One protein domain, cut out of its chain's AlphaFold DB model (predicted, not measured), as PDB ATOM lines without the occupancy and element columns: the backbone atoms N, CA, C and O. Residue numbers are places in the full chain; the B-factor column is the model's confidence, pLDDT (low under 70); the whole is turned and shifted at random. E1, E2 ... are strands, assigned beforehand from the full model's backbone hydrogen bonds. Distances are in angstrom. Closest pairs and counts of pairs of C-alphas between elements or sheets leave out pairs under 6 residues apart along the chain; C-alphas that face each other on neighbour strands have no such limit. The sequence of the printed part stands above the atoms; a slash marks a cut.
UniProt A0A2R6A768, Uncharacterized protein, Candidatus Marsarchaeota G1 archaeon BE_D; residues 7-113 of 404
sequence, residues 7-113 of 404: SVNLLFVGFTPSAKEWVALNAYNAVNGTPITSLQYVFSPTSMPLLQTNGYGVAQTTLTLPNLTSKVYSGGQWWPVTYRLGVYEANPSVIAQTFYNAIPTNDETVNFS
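Overview. This is residues 7 to 113 of the 404 residues of an uncharacterized protein of Candidatus Marsarchaeota G1 archaeon BE_D (UniProt A0A2R6A768). The printed part is a long, curled sheet of four strands, E3, E2, E6 and E5, with a short ribbon of two strands, E1 and E4, over one of its faces across a gap. The hairpin of E5 and E6 makes one end of the long axis, the loop around Gly 55 reaches the other, and the last stretch loops out after E6 and then folds back beside it. The printed part has 107 residues and no named helix; its named strands follow the chain as E1 E2 E3 E4 E5 E6, both sheets are antiparallel, and the larger has the order E3 - E2 - E6 - E5. The class is all strand, though strands hold 48 of the 107 residues, under half. The whole is compact, with a radius of gyration of the C-alphas of 14.8 A, yet elongated, spanning 48 by 31 by 23 A.

Along the chain. Find C-alpha 7 at (81.893, 99.407, 113.074); there E1 begins, residues 7 to 12. E2, residues 20 to 29, runs 26.6 A from C-alpha 20 at (98.817, 88.399, 106.684). E3, residues 35 to 43, covers 18.2 A and bends by 85 degrees at residue 38. E4 holds residues 59 to 64 and E5 residues 71 to 74. E6, residues 77 to 89, is the longest strand at 35.5 A; it bends by 53 degrees at residue 80 and ends at C-alpha 89, (98.271, 84.144, 105.826).

Arrangement. Begin with E1, the antiparallel neighbour of E4 at 157 degrees; look at N 10 and O 61, 2.8 A apart, within hydrogen-bond range. E1 is apart from E2, E3, E5 and E6, and E4 is apart from E2, E3, E5 and E6 too. In the sheet of four, strongly twisted and curled like part of a barrel, E2 and E3 form a hairpin, antiparallel at 149 degrees, with N 25 and O 41 2.9 A apart. On E2's other side, E6 is antiparallel to it at 165 degrees, with N 28 and O 82 2.8 A apart. E5 and E6 form a hairpin, with N 79 and O 72 2.8 A apart. The pairing is staggered: E6 pairs with E5 over residues 77 to 80 and with E2 over residues 81 to 89. E2 and E5 are only just apart, at 8.4 A. Residues 83 to 84 of E6 also pair antiparallel with residues 111 to 112, and residues 88 to 89 with residues 103 to 104.

Size, cuts and confidence. The C-alphas of Gly 55 and Gly 76, the two farthest apart, are 50.2 A from each other. The printed part has no cut. The link from E3 to E4, residues 44 to 58, is long, and residues 90 to 113 hold no named element. Mean pLDDT of the printed part is 77.2 in this predicted model; look for values under 70 at residues 12 to 21, 44 to 53, 55, 57 and 105 to 110.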
ATOM      1  N   SER A   7      80.438  99.481 113.016       84.75
ATOM      2  CA  SER A   7      81.893  99.407 113.074       84.75
ATOM      3  C   SER A   7      82.335  98.674 114.334       84.75
ATOM      4  O   SER A   7      82.098  99.143 115.445       84.75
ATOM      5  N   VAL A   8      83.017  97.546 114.163       79.44
ATOM      6  CA  VAL A   8      83.562  96.750 115.264       79.44
ATOM      7  C   VAL A   8      85.067  96.955 115.344       79.44
ATOM      8  O   VAL A   8      85.776  96.784 114.354       79.44
ATOM      9  N   ASN A   9      85.560  97.301 116.532       80.25
ATOM     10  CA  ASN A   9      86.993  97.371 116.796       80.25
ATOM     11  C   ASN A   9      87.538  95.975 117.066       80.25
ATOM     12  O   ASN A   9      87.024  95.241 117.909       80.25
ATOM     13  N   LEU A  10      88.594  95.631 116.348       76.12
ATOM     14  CA  LEU A  10      89.230  94.330 116.400       76.12
ATOM     15  C   LEU A  10      90.634  94.504 116.964       76.12
ATOM     16  O   LEU A  10      91.408  95.332 116.476       76.12
ATOM     17  N   LEU A  11      90.941  93.717 117.993       73.81
ATOM     18  CA  LEU A  11      92.273  93.598 118.563       73.81
ATOM     19  C   LEU A  11      92.838  92.235 118.186       73.81
ATOM     20  O   LEU A  11      92.241  91.199 118.456       73.81
ATOM     21  N   PHE A  12      94.010  92.268 117.580       69.81
ATOM     22  CA  PHE A  12      94.756  91.111 117.133       69.81
ATOM     23  C   PHE A  12      96.031  91.025 117.978       69.81
ATOM     24  O   PHE A  12      96.781  91.997 117.998       69.81
ATOM     25  N   VAL A  13      96.293  89.904 118.660       67.38
ATOM     26  CA  VAL A  13      97.521  89.657 119.447       67.38
ATOM     27  C   VAL A  13      98.236  88.384 118.977       67.38
ATOM     28  O   VAL A  13      97.580  87.479 118.478       67.38
ATOM     29  N   GLY A  14      99.561  88.303 119.149       63.00
ATOM     30  CA  GLY A  14     100.340  87.084 118.869       63.00
ATOM     31  C   GLY A  14     100.839  86.921 117.428       63.00
ATOM     32  O   GLY A  14     101.261  85.835 117.047       63.00
ATOM     33  N   PHE A  15     100.821  87.984 116.621       65.06
ATOM     34  CA  PHE A  15     101.049  87.890 115.179       65.06
ATOM     35  C   PHE A  15     102.472  88.221 114.730       65.06
ATOM     36  O   PHE A  15     103.111  89.121 115.270       65.06
ATOM     37  N   THR A  16     102.965  87.551 113.684       59.84
ATOM     38  CA  THR A  16     104.249  87.926 113.072       59.84
ATOM     39  C   THR A  16     104.090  89.179 112.190       59.84
ATOM     40  O   THR A  16     103.044  89.342 111.555       59.84
ATOM     41  N   PRO A  17     105.092  90.080 112.113       57.03
ATOM     42  CA  PRO A  17     104.949  91.366 111.418       57.03
ATOM     43  C   PRO A  17     104.730  91.324 109.893       57.03
ATOM     44  O   PRO A  17     104.610  92.382 109.281       57.03
ATOM     45  N   SER A  18     104.736  90.147 109.255       55.16
ATOM     46  CA  SER A  18     104.968  90.035 107.806       55.16
ATOM     47  C   SER A  18     104.083  89.044 107.034       55.16
ATOM     48  O   SER A  18     104.322  88.872 105.845       55.16
ATOM     49  N   ALA A  19     103.090  88.384 107.643       53.91
ATOM     50  CA  ALA A  19     102.484  87.193 107.019       53.91
ATOM     51  C   ALA A  19     101.022  87.314 106.526       53.91
ATOM     52  O   ALA A  19     100.542  86.418 105.831       53.91
ATOM     53  N   LYS A  20     100.286  88.388 106.841       67.50
ATOM     54  CA  LYS A  20      98.817  88.399 106.684       67.50
ATOM     55  C   LYS A  20      98.325  89.090 105.425       67.50
ATOM     56  O   LYS A  20      98.602  90.268 105.220       67.50
ATOM     57  N   GLU A  21      97.484  88.392 104.669       68.44
ATOM     58  CA  GLU A  21      96.946  88.904 103.406       68.44
ATOM     59  C   GLU A  21      95.409  88.953 103.387       68.44
ATOM     60  O   GLU A  21      94.856  89.821 102.714       68.44
ATOM     61  N   TRP A  22      94.687  88.127 104.165       74.50
ATOM     62  CA  TRP A  22      93.215  88.140 104.149       74.50
ATOM     63  C   TRP A  22      92.560  87.982 105.516       74.50
ATOM     64  O   TRP A  22      93.071  87.336 106.431       74.50
ATOM     65  N   VAL A  23      91.345  88.516 105.607       76.19
ATOM     66  CA  VAL A  23      90.426  88.278 106.716       76.19
ATOM     67  C   VAL A  23      89.077  87.880 106.145       76.19
ATOM     68  O   VAL A  23      88.632  88.425 105.131       76.19
ATOM     69  N   ALA A  24      88.411  86.943 106.809       81.06
ATOM     70  CA  ALA A  24      87.065  86.540 106.453       81.06
ATOM     71  C   ALA A  24      86.148  86.465 107.671       81.06
ATOM     72  O   ALA A  24      86.567  86.085 108.764       81.06
ATOM     73  N   LEU A  25      84.872  86.786 107.465       85.19
ATOM     74  CA  LEU A  25      83.805  86.382 108.372       85.19
ATOM     75  C   LEU A  25      83.240  85.050 107.891       85.19
ATOM     76  O   LEU A  25      82.644  84.957 106.816       85.19
ATOM     77  N   ASN A  26      83.423  84.033 108.721       86.38
ATOM     78  CA  ASN A  26      82.953  82.677 108.499       86.38
ATOM     79  C   ASN A  26      81.684  82.448 109.323       86.38
ATOM     80  O   ASN A  26      81.680  82.676 110.535       86.38
ATOM     81  N   ALA A  27      80.600  82.016 108.684       89.31
ATOM     82  CA  ALA A  27      79.358  81.691 109.370       89.31
ATOM     83  C   ALA A  27      79.394  80.280 109.967       89.31
ATOM     84  O   ALA A  27      79.856  79.328 109.340       89.31
ATOM     85  N   TYR A  28      78.834  80.135 111.162       89.50
ATOM     86  CA  TYR A  28      78.664  78.865 111.855       89.50
ATOM     87  C   TYR A  28      77.247  78.776 112.401       89.50
ATOM     88  O   TYR A  28      76.642  79.776 112.792       89.50
ATOM     89  N   ASN A  29      76.723  77.559 112.467       90.50
ATOM     90  CA  ASN A  29      75.508  77.298 113.217       90.50
ATOM     91  C   ASN A  29      75.803  77.541 114.705       90.50
ATOM     92  O   ASN A  29      76.699  76.926 115.284       90.50
ATOM     93  N   ALA A  30      75.063  78.463 115.317       88.50
ATOM     94  CA  ALA A  30      75.328  78.898 116.685       88.50
ATOM     95  C   ALA A  30      74.997  77.828 117.744       88.50
ATOM     96  O   ALA A  30      75.390  77.986 118.895       88.50
ATOM     97  N   VAL A  31      74.293  76.751 117.373       87.94
ATOM     98  CA  VAL A  31      73.918  75.655 118.281       87.94
ATOM     99  C   VAL A  31      74.978  74.558 118.302       87.94
ATOM    100  O   VAL A  31      75.442  74.174 119.368       87.94
ATOM    101  N   ASN A  32      75.355  74.035 117.136       87.94
ATOM    102  CA  ASN A  32      76.237  72.867 117.031       87.94
ATOM    103  C   ASN A  32      77.659  73.211 116.545       87.94
ATOM    104  O   ASN A  32      78.505  72.325 116.453       87.94
ATOM    105  N   GLY A  33      77.929  74.476 116.210       86.31
ATOM    106  CA  GLY A  33      79.245  74.946 115.788       86.31
ATOM    107  C   GLY A  33      79.690  74.475 114.403       86.31
ATOM    108  O   GLY A  33      80.856  74.664 114.066       86.31
ATOM    109  N   THR A  34      78.813  73.876 113.588       88.38
ATOM    110  CA  THR A  34      79.181  73.438 112.233       88.38
ATOM    111  C   THR A  34      79.322  74.637 111.287       88.38
ATOM    112  O   THR A  34      78.453  75.517 111.320       88.38
ATOM    113  N   PRO A  35      80.356  74.689 110.425       87.00
ATOM    114  CA  PRO A  35      80.535  75.779 109.469       87.00
ATOM    115  C   PRO A  35      79.420  75.798 108.415       87.00
ATOM    116  O   PRO A  35      78.988  74.756 107.925       87.00
ATOM    117  N   ILE A  36      78.975  76.998 108.046       87.62
ATOM    118  CA  ILE A  36      77.998  77.254 106.983       87.62
ATOM    119  C   ILE A  36      78.769  77.838 105.794       87.62
ATOM    120  O   ILE A  36      78.885  79.050 105.635       87.62
ATOM    121  N   THR A  37      79.334  76.963 104.963       83.00
ATOM    122  CA  THR A  37      80.272  77.337 103.885       83.00
ATOM    123  C   THR A  37      79.656  78.197 102.780       83.00
ATOM    124  O   THR A  37      80.380  78.874 102.061       83.00
ATOM    125  N   SER A  38      78.326  78.225 102.659       81.88
ATOM    126  CA  SER A  38      77.609  79.114 101.736       81.88
ATOM    127  C   SER A  38      77.604  80.585 102.171       81.88
ATOM    128  O   SER A  38      77.195  81.446 101.394       81.88
ATOM    129  N   LEU A  39      78.036  80.883 103.399       83.56
ATOM    130  CA  LEU A  39      78.061  82.222 103.982       83.56
ATOM    131  C   LEU A  39      79.467  82.543 104.488       83.56
ATOM    132  O   LEU A  39      79.769  82.465 105.681       83.56
ATOM    133  N   GLN A  40      80.320  82.934 103.548       84.06
ATOM    134  CA  GLN A  40      81.666  83.412 103.812       84.06
ATOM    135  C   GLN A  40      81.852  84.785 103.172       84.06
ATOM    136  O   GLN A  40      81.558  84.979 101.994       84.06
ATOM    137  N   TYR A  41      82.342  85.738 103.959       83.81
ATOM    138  CA  TYR A  41      82.611  87.096 103.500       83.81
ATOM    139  C   TYR A  41      84.104  87.340 103.597       83.81
ATOM    140  O   TYR A  41      84.630  87.492 104.696       83.81
ATOM    141  N   VAL A  42      84.773  87.347 102.450       78.62
ATOM    142  CA  VAL A  42      86.206  87.618 102.354       78.62
ATOM    143  C   VAL A  42      86.396  89.108 102.119       78.62
ATOM    144  O   VAL A  42      85.847  89.663 101.168       78.62
ATOM    145  N   PHE A  43      87.180  89.754 102.975       75.62
ATOM    146  CA  PHE A  43      87.552  91.151 102.800       75.62
ATOM    147  C   PHE A  43      88.836  91.219 101.977       75.62
ATOM    148  O   PHE A  43      89.811  90.526 102.272       75.62
ATOM    149  N   SER A  44      88.847  92.040 100.924       64.31
ATOM    150  CA  SER A  44      90.079  92.296 100.175       64.31
ATOM    151  C   SER A  44      91.053  93.119 101.031       64.31
ATOM    152  O   SER A  44      90.594  93.957 101.816       64.31
ATOM    153  N   PRO A  45      92.379  92.987 100.828       59.81
ATOM    154  CA  PRO A  45      93.375  93.817 101.514       59.81
ATOM    155  C   PRO A  45      93.138  95.323 101.325       59.81
ATOM    156  O   PRO A  45      93.438  96.119 102.203       59.81
ATOM    157  N   THR A  46      92.559  95.716 100.185       59.12
ATOM    158  CA  THR A  46      92.200  97.107  99.861       59.12
ATOM    159  C   THR A  46      90.938  97.607 100.568       59.12
ATOM    160  O   THR A  46      90.743  98.813 100.671       59.12
ATOM    161  N   SER A  47      90.074  96.699 101.031       55.69
ATOM    162  CA  SER A  47      88.839  97.007 101.769       55.69
ATOM    163  C   SER A  47      89.018  96.964 103.289       55.69
ATOM    164  O   SER A  47      88.127  97.387 104.024       55.69
ATOM    165  N   MET A  48      90.164  96.470 103.760       58.25
ATOM    166  CA  MET A  48      90.539  96.491 105.168       58.25
ATOM    167  C   MET A  48      91.430  97.696 105.469       58.25
ATOM    168  O   MET A  48      92.315  98.010 104.673       58.25
ATOM    169  N   PRO A  49      91.274  98.356 106.629       56.53
ATOM    170  CA  PRO A  49      92.288  99.292 107.084       56.53
ATOM    171  C   PRO A  49      93.597  98.522 107.299       56.53
ATOM    172  O   PRO A  49      93.578  97.441 107.894       56.53
ATOM    173  N   LEU A  50      94.712  99.071 106.802       56.69
ATOM    174  CA  LEU A  50      96.052  98.487 106.921       56.69
ATOM    175  C   LEU A  50      96.304  98.014 108.359       56.69
ATOM    176  O   LEU A  50      96.406  98.825 109.280       56.69
ATOM    177  N   LEU A  51      96.413  96.697 108.549       60.69
ATOM    178  CA  LEU A  51      96.773  96.086 109.826       60.69
ATOM    179  C   LEU A  51      98.260  96.341 110.089       60.69
ATOM    180  O   LEU A  51      99.109  95.531 109.731       60.69
ATOM    181  N   GLN A  52      98.590  97.480 110.696       63.16
ATOM    182  CA  GLN A  52      99.949  97.735 111.166       63.16
ATOM    183  C   GLN A  52     100.171  96.986 112.482       63.16
ATOM    184  O   GLN A  52      99.676  97.383 113.536       63.16
ATOM    185  N   THR A  53     100.897  95.873 112.417       65.19
ATOM    186  CA  THR A  53     101.369  95.155 113.605       65.19
ATOM    187  C   THR A  53     102.530  95.912 114.236       65.19
ATOM    188  O   THR A  53     103.511  96.222 113.558       65.19
ATOM    189  N   ASN A  54     102.453  96.188 115.534       70.38
ATOM    190  CA  ASN A  54     103.596  96.715 116.275       70.38
ATOM    191  C   ASN A  54     104.678  95.631 116.483       70.38
ATOM    192  O   ASN A  54     104.469  94.452 116.189       70.38
ATOM    193  N   GLY A  55     105.832  96.014 117.040       69.56
ATOM    194  CA  GLY A  55     106.945  95.093 117.322       69.56
ATOM    195  C   GLY A  55     106.639  93.964 118.322       69.56
ATOM    196  O   GLY A  55     107.488  93.105 118.529       69.56
ATOM    197  N   TYR A  56     105.443  93.949 118.919       70.81
ATOM    198  CA  TYR A  56     104.949  92.904 119.822       70.81
ATOM    199  C   TYR A  56     103.890  92.003 119.166       70.81
ATOM    200  O   TYR A  56     103.247  91.209 119.850       70.81
ATOM    201  N   GLY A  57     103.666  92.140 117.855       69.75
ATOM    202  CA  GLY A  57     102.688  91.329 117.134       69.75
ATOM    203  C   GLY A  57     101.235  91.690 117.432       69.75
ATOM    204  O   GLY A  57     100.346  90.848 117.291       69.75
ATOM    205  N   VAL A  58     100.985  92.929 117.866       73.12
ATOM    206  CA  VAL A  58      99.642  93.446 118.142       73.12
ATOM    207  C   VAL A  58      99.205  94.378 117.019       73.12
ATOM    208  O   VAL A  58      99.949  95.287 116.654       73.12
ATOM    209  N   ALA A  59      97.996  94.184 116.497       73.56
ATOM    210  CA  ALA A  59      97.371  95.078 115.525       73.56
ATOM    211  C   ALA A  59      95.949  95.448 115.959       73.56
ATOM    212  O   ALA A  59      95.237  94.648 116.567       73.56
ATOM    213  N   GLN A  60      95.527  96.662 115.616       75.19
ATOM    214  CA  GLN A  60      94.154  97.122 115.800       75.19
ATOM    215  C   GLN A  60      93.590  97.583 114.464       75.19
ATOM    216  O   GLN A  60      94.287  98.215 113.675       75.19
ATOM    217  N   THR A  61      92.328  97.258 114.208       74.81
ATOM    218  CA  THR A  61      91.607  97.755 113.036       74.81
ATOM    219  C   THR A  61      90.118  97.863 113.340       74.81
ATOM    220  O   THR A  61      89.628  97.278 114.307       74.81
ATOM    221  N   THR A  62      89.391  98.585 112.499       78.06
ATOM    222  CA  THR A  62      87.935  98.695 112.591       78.06
ATOM    223  C   THR A  62      87.310  98.044 111.365       78.06
ATOM    224  O   THR A  62      87.687  98.347 110.235       78.06
ATOM    225  N   LEU A  63      86.345  97.157 111.583       78.81
ATOM    226  CA  LEU A  63      85.602  96.486 110.523       78.81
ATOM    227  C   LEU A  63      84.150  96.954 110.518       78.81
ATOM    228  O   LEU A  63      83.421  96.708 111.476       78.81
ATOM    229  N   THR A  64      83.711  97.565 109.419       84.44
ATOM    230  CA  THR A  64      82.284  97.798 109.171       84.44
ATOM    231  C   THR A  64      81.635  96.484 108.762       84.44
ATOM    232  O   THR A  64      81.968  95.917 107.718       84.44
ATOM    233  N   LEU A  65      80.707  95.984 109.575       84.12
ATOM    234  CA  LEU A  65      80.057  94.709 109.304       84.12
ATOM    235  C   LEU A  65      79.207  94.795 108.027       84.12
ATOM    236  O   LEU A  65      78.370  95.698 107.908       84.12
ATOM    237  N   PRO A  66      79.357  93.844 107.085       86.62
ATOM    238  CA  PRO A  66      78.483  93.773 105.924       86.62
ATOM    239  C   PRO A  66      77.060  93.380 106.345       86.62
ATOM    240  O   PRO A  66      76.745  93.199 107.526       86.62
ATOM    241  N   ASN A  67      76.159  93.234 105.374       89.00
ATOM    242  CA  ASN A  67      74.872  92.629 105.676       89.00
ATOM    243  C   ASN A  67      75.057  91.139 105.984       89.00
ATOM    244  O   ASN A  67      75.566  90.382 105.152       89.00
ATOM    245  N   LEU A  68      74.652  90.747 107.186       90.94
ATOM    246  CA  LEU A  68      74.877  89.433 107.770       90.94
ATOM    247  C   LEU A  68      73.536  88.883 108.242       90.94
ATOM    248  O   LEU A  68      72.821  89.538 109.005       90.94
ATOM    249  N   THR A  69      73.205  87.671 107.820       93.75
ATOM    250  CA  THR A  69      71.929  87.052 108.153       93.75
ATOM    251  C   THR A  69      71.925  86.502 109.577       93.75
ATOM    252  O   THR A  69      72.919  85.953 110.044       93.75
ATOM    253  N   SER A  70      70.796  86.614 110.273       94.31
ATOM    254  CA  SER A  70      70.667  86.106 111.645       94.31
ATOM    255  C   SER A  70      70.348  84.610 111.720       94.31
ATOM    256  O   SER A  70      70.632  83.973 112.738       94.31
ATOM    257  N   LYS A  71      69.755  84.028 110.666       94.50
ATOM    258  CA  LYS A  71      69.391  82.603 110.606       94.50
ATOM    259  C   LYS A  71      69.500  82.032 109.191       94.50
ATOM    260  O   LYS A  71      69.286  82.740 108.212       94.50
ATOM    261  N   VAL A  72      69.728  80.726 109.087       93.75
ATOM    262  CA  VAL A  72      69.667  79.964 107.826       93.75
ATOM    263  C   VAL A  72      68.707  78.791 107.934       93.75
ATOM    264  O   VAL A  72      68.550  78.213 109.008       93.75
ATOM    265  N   TYR A  73      68.073  78.422 106.826       92.38
ATOM    266  CA  TYR A  73      67.197  77.257 106.773       92.38
ATOM    267  C   TYR A  73      67.982  76.019 106.333       92.38
ATOM    268  O   TYR A  73      68.566  76.006 105.251       92.38
ATOM    269  N   SER A  74      68.014  74.982 107.170       88.44
ATOM    270  CA  SER A  74      68.665  73.706 106.852       88.44
ATOM    271  C   SER A  74      68.019  72.561 107.628       88.44
ATOM    272  O   SER A  74      67.680  72.712 108.802       88.44
ATOM    273  N   GLY A  75      67.821  71.414 106.973       85.94
ATOM    274  CA  GLY A  75      67.229  70.231 107.609       85.94
ATOM    275  C   GLY A  75      65.803  70.446 108.129       85.94
ATOM    276  O   GLY A  75      65.441  69.886 109.155       85.94
ATOM    277  N   GLY A  76      65.008  71.294 107.464       88.00
ATOM    278  CA  GLY A  76      63.618  71.563 107.852       88.00
ATOM    279  C   GLY A  76      63.434  72.655 108.915       88.00
ATOM    280  O   GLY A  76      62.298  73.005 109.228       88.00
ATOM    281  N   GLN A  77      64.521  73.224 109.445       91.81
ATOM    282  CA  GLN A  77      64.484  74.167 110.563       91.81
ATOM    283  C   GLN A  77      65.351  75.410 110.312       91.81
ATOM    284  O   GLN A  77      66.350  75.371 109.591       91.81
ATOM    285  N   TRP A  78      64.967  76.526 110.936       93.81
ATOM    286  CA  TRP A  78      65.778  77.741 111.009       93.81
ATOM    287  C   TRP A  78      66.831  77.636 112.114       93.81
ATOM    288  O   TRP A  78      66.495  77.498 113.291       93.81
ATOM    289  N   TRP A  79      68.098  77.768 111.739       92.38
ATOM    290  CA  TRP A  79      69.237  77.735 112.649       92.38
ATOM    291  C   TRP A  79      69.818  79.133 112.842       92.38
ATOM    292  O   TRP A  79      70.052  79.818 111.845       92.38
ATOM    293  N   PRO A  80      70.075  79.570 114.088       93.31
ATOM    294  CA  PRO A  80      70.771  80.824 114.341       93.31
ATOM    295  C   PRO A  80      72.206  80.775 113.807       93.31
ATOM    296  O   PRO A  80      72.882  79.748 113.902       93.31
ATOM    297  N   VAL A  81      72.669  81.903 113.270       91.31
ATOM    298  CA  VAL A  81      74.031  82.062 112.753       91.31
ATOM    299  C   VAL A  81      74.873  82.850 113.748       91.31
ATOM    300  O   VAL A  81      74.455  83.892 114.253       91.31
ATOM    301  N   THR A  82      76.082  82.356 114.004       90.88
ATOM    302  CA  THR A  82      77.160  83.136 114.612       90.88
ATOM    303  C   THR A  82      78.276  83.294 113.593       90.88
ATOM    304  O   THR A  82      78.620  82.347 112.885       90.88
ATOM    305  N   TYR A  83      78.850  84.483 113.508       87.62
ATOM    306  CA  TYR A  83      79.985  84.765 112.644       87.62
ATOM    307  C   TYR A  83      81.261  84.756 113.457       87.62
ATOM    308  O   TYR A  83      81.290  85.275 114.571       87.62
ATOM    309  N   ARG A  84      82.304  84.168 112.883       84.69
ATOM    310  CA  ARG A  84      83.647  84.130 113.446       84.69
ATOM    311  C   ARG A  84      84.586  84.836 112.498       84.69
ATOM    312  O   ARG A  84      84.534  84.599 111.290       84.69
ATOM    313  N   LEU A  85      85.438  85.687 113.044       80.56
ATOM    314  CA  LEU A  85      86.518  86.275 112.273       80.56
ATOM    315  C   LEU A  85      87.651  85.258 112.128       80.56
ATOM    316  O   LEU A  85      88.102  84.705 113.124       80.56
ATOM    317  N   GLY A  86      88.091  85.011 110.899       77.44
ATOM    318  CA  GLY A  86      89.282  84.223 110.597       77.44
ATOM    319  C   GLY A  86      90.326  85.087 109.903       77.44
ATOM    320  O   GLY A  86      89.990  85.844 108.991       77.44
ATOM    321  N   VAL A  87      91.581  84.961 110.328       76.38
ATOM    322  CA  VAL A  87      92.741  85.586 109.684       76.38
ATOM    323  C   VAL A  87      93.492  84.518 108.897       76.38
ATOM    324  O   VAL A  87      93.630  83.379 109.347       76.38
ATOM    325  N   TYR A  88      93.932  84.888 107.698       77.00
ATOM    326  CA  TYR A  88      94.588  83.989 106.763       77.00
ATOM    327  C   TYR A  88      95.891  84.607 106.263       77.00
ATOM    328  O   TYR A  88      95.955  85.788 105.900       77.00
ATOM    329  N   GLU A  89      96.925  83.778 106.244       76.75
ATOM    330  CA  GLU A  89      98.271  84.144 105.826       76.75
ATOM    331  C   GLU A  89      98.597  83.596 104.440       76.75
ATOM    332  O   GLU A  89      98.037  82.596 103.976       76.75
ATOM    333  N   ALA A  90      99.524  84.289 103.784       76.38
ATOM    334  CA  ALA A  90     100.078  83.926 102.493       76.38
ATOM    335  C   ALA A  90     100.604  82.480 102.538       76.38
ATOM    336  O   ALA A  90     101.380  82.124 103.424       76.38
ATOM    337  N   ASN A  91     100.218  81.634 101.583       80.69
ATOM    338  CA  ASN A  91     100.772  80.288 101.491       80.69
ATOM    339  C   ASN A  91     102.087  80.319 100.696       80.69
ATOM    340  O   ASN A  91     102.041  80.521  99.483       80.69
ATOM    341  N   PRO A  92     103.261  80.106 101.321       80.38
ATOM    342  CA  PRO A  92     104.545  80.209 100.627       80.38
ATOM    343  C   PRO A  92     104.765  79.091  99.598       80.38
ATOM    344  O   PRO A  92     105.702  79.156  98.807       80.38
ATOM    345  N   SER A  93     103.919  78.055  99.598       84.62
ATOM    346  CA  SER A  93     103.994  76.940  98.649       84.62
ATOM    347  C   SER A  93     103.252  77.209  97.335       84.62
ATOM    348  O   SER A  93     103.220  76.330  96.474       84.62
ATOM    349  N   VAL A  94     102.642  78.389  97.158       80.12
ATOM    350  CA  VAL A  94     101.849  78.725  95.968       80.12
ATOM    351  C   VAL A  94     102.319  80.042  95.348       80.12
ATOM    352  O   VAL A  94     102.633  81.001  96.039       80.12
ATOM    353  N   ILE A  95     102.385  80.081  94.013       74.50
ATOM    354  CA  ILE A  95     102.882  81.240  93.248       74.50
ATOM    355  C   ILE A  95     101.786  82.305  93.065       74.50
ATOM    356  O   ILE A  95     102.069  83.499  93.070       74.50
ATOM    357  N   ALA A  96     100.529  81.883  92.902       80.44
ATOM    358  CA  ALA A  96      99.380  82.772  92.755       80.44
ATOM    359  C   ALA A  96      98.574  82.814  94.058       80.44
ATOM    360  O   ALA A  96      97.804  81.897  94.348       80.44
ATOM    361  N   GLN A  97      98.753  83.881  94.828       74.06
ATOM    362  CA  GLN A  97      98.114  84.050  96.129       74.06
ATOM    363  C   GLN A  97      96.629  84.405  96.007       74.06
ATOM    364  O   GLN A  97      96.249  85.356  95.323       74.06
ATOM    365  N   THR A  98      95.780  83.627  96.680       76.50
ATOM    366  CA  THR A  98      94.333  83.845  96.782       76.50
ATOM    367  C   THR A  98      93.854  83.513  98.192       76.50
ATOM    368  O   THR A  98      94.492  82.772  98.928       76.50
ATOM    369  N   PHE A  99      92.661  83.968  98.559       74.94
ATOM    370  CA  PHE A  99      92.067  83.564  99.832       74.94
ATOM    371  C   PHE A  99      91.929  82.031  99.979       74.94
ATOM    372  O   PHE A  99      92.161  81.485 101.051       74.94
ATOM    373  N   TYR A 100      91.571  81.321  98.905       79.00
ATOM    374  CA  TYR A 100      91.248  79.890  98.972       79.00
ATOM    375  C   TYR A 100      92.463  78.976  99.151       79.00
ATOM    376  O   TYR A 100      92.298  77.834  99.572       79.00
ATOM    377  N   ASN A 101      93.665  79.450  98.816       80.69
ATOM    378  CA  ASN A 101      94.907  78.704  99.018       80.69
ATOM    379  C   ASN A 101      95.732  79.224 100.203       80.69
ATOM    380  O   ASN A 101      96.805  78.676 100.454       80.69
ATOM    381  N   ALA A 102      95.218  80.218 100.931       77.44
ATOM    382  CA  ALA A 102      95.815  80.791 102.128       77.44
ATOM    383  C   ALA A 102      95.807  79.815 103.316       77.44
ATOM    384  O   ALA A 102      94.952  78.931 103.421       77.44
ATOM    385  N   ILE A 103      96.746  80.002 104.243       78.75
ATOM    386  CA  ILE A 103      96.860  79.181 105.453       78.75
ATOM    387  C   ILE A 103      96.051  79.851 106.580       78.75
ATOM    388  O   ILE A 103      96.293  81.022 106.874       78.75
ATOM    389  N   PRO A 104      95.087  79.160 107.223       75.88
ATOM    390  CA  PRO A 104      94.378  79.705 108.379       75.88
ATOM    391  C   PRO A 104      95.314  79.785 109.594       75.88
ATOM    392  O   PRO A 104      95.974  78.800 109.923       75.88
ATOM    393  N   THR A 105      95.342  80.923 110.293       69.12
ATOM    394  CA  THR A 105      96.267  81.126 111.431       69.12
ATOM    395  C   THR A 105      95.767  80.565 112.762       69.12
ATOM    396  O   THR A 105      96.516  80.527 113.728       69.12
ATOM    397  N   ASN A 106      94.525  80.066 112.818       60.22
ATOM    398  CA  ASN A 106      93.875  79.524 114.024       60.22
ATOM    399  C   ASN A 106      93.830  80.480 115.240       60.22
ATOM    400  O   ASN A 106      93.795  80.012 116.376       60.22
ATOM    401  N   ASP A 107      93.758  81.797 115.021       55.00
ATOM    402  CA  ASP A 107      93.646  82.780 116.108       55.00
ATOM    403  C   ASP A 107      92.203  83.066 116.552       55.00
ATOM    404  O   ASP A 107      91.230  82.757 115.858       55.00
ATOM    405  N   GLU A 108      92.091  83.637 117.757       56.81
ATOM    406  CA  GLU A 108      90.868  83.776 118.549       56.81
ATOM    407  C   GLU A 108      89.626  84.217 117.764       56.81
ATOM    408  O   GLU A 108      89.571  85.237 117.075       56.81
ATOM    409  N   THR A 109      88.562  83.440 117.951       59.22
ATOM    410  CA  THR A 109      87.239  83.734 117.421       59.22
ATOM    411  C   THR A 109      86.550  84.801 118.268       59.22
ATOM    412  O   THR A 109      86.141  84.533 119.398       59.22
ATOM    413  N   VAL A 110      86.284  85.966 117.679       63.53
ATOM    414  CA  VAL A 110      85.212  86.843 118.166       63.53
ATOM    415  C   VAL A 110      83.900  86.385 117.531       63.53
ATOM    416  O   VAL A 110      83.798  86.294 116.307       63.53
ATOM    417  N   ASN A 111      82.912  86.052 118.365       73.00
ATOM    418  CA  ASN A 111      81.587  85.640 117.910       73.00
ATOM    419  C   ASN A 111      80.680  86.862 117.733       73.00
ATOM    420  O   ASN A 111      80.422  87.592 118.691       73.00
ATOM    421  N   PHE A 112      80.127  87.031 116.535       76.81
ATOM    422  CA  PHE A 112      79.122  88.049 116.245       76.81
ATOM    423  C   PHE A 112      77.780  87.395 115.933       76.81
ATOM    424  O   PHE A 112      77.695  86.471 115.129       76.81
ATOM    425  N   SER A 113      76.713  87.925 116.518       79.56
ATOM    426  CA  SER A 113      75.339  87.639 116.113       79.56
ATOM    427  C   SER A 113      74.680  88.923 115.639       79.56
ATOM    428  O   SER A 113      74.928  89.990 116.212       79.56
TER     429      SER A 113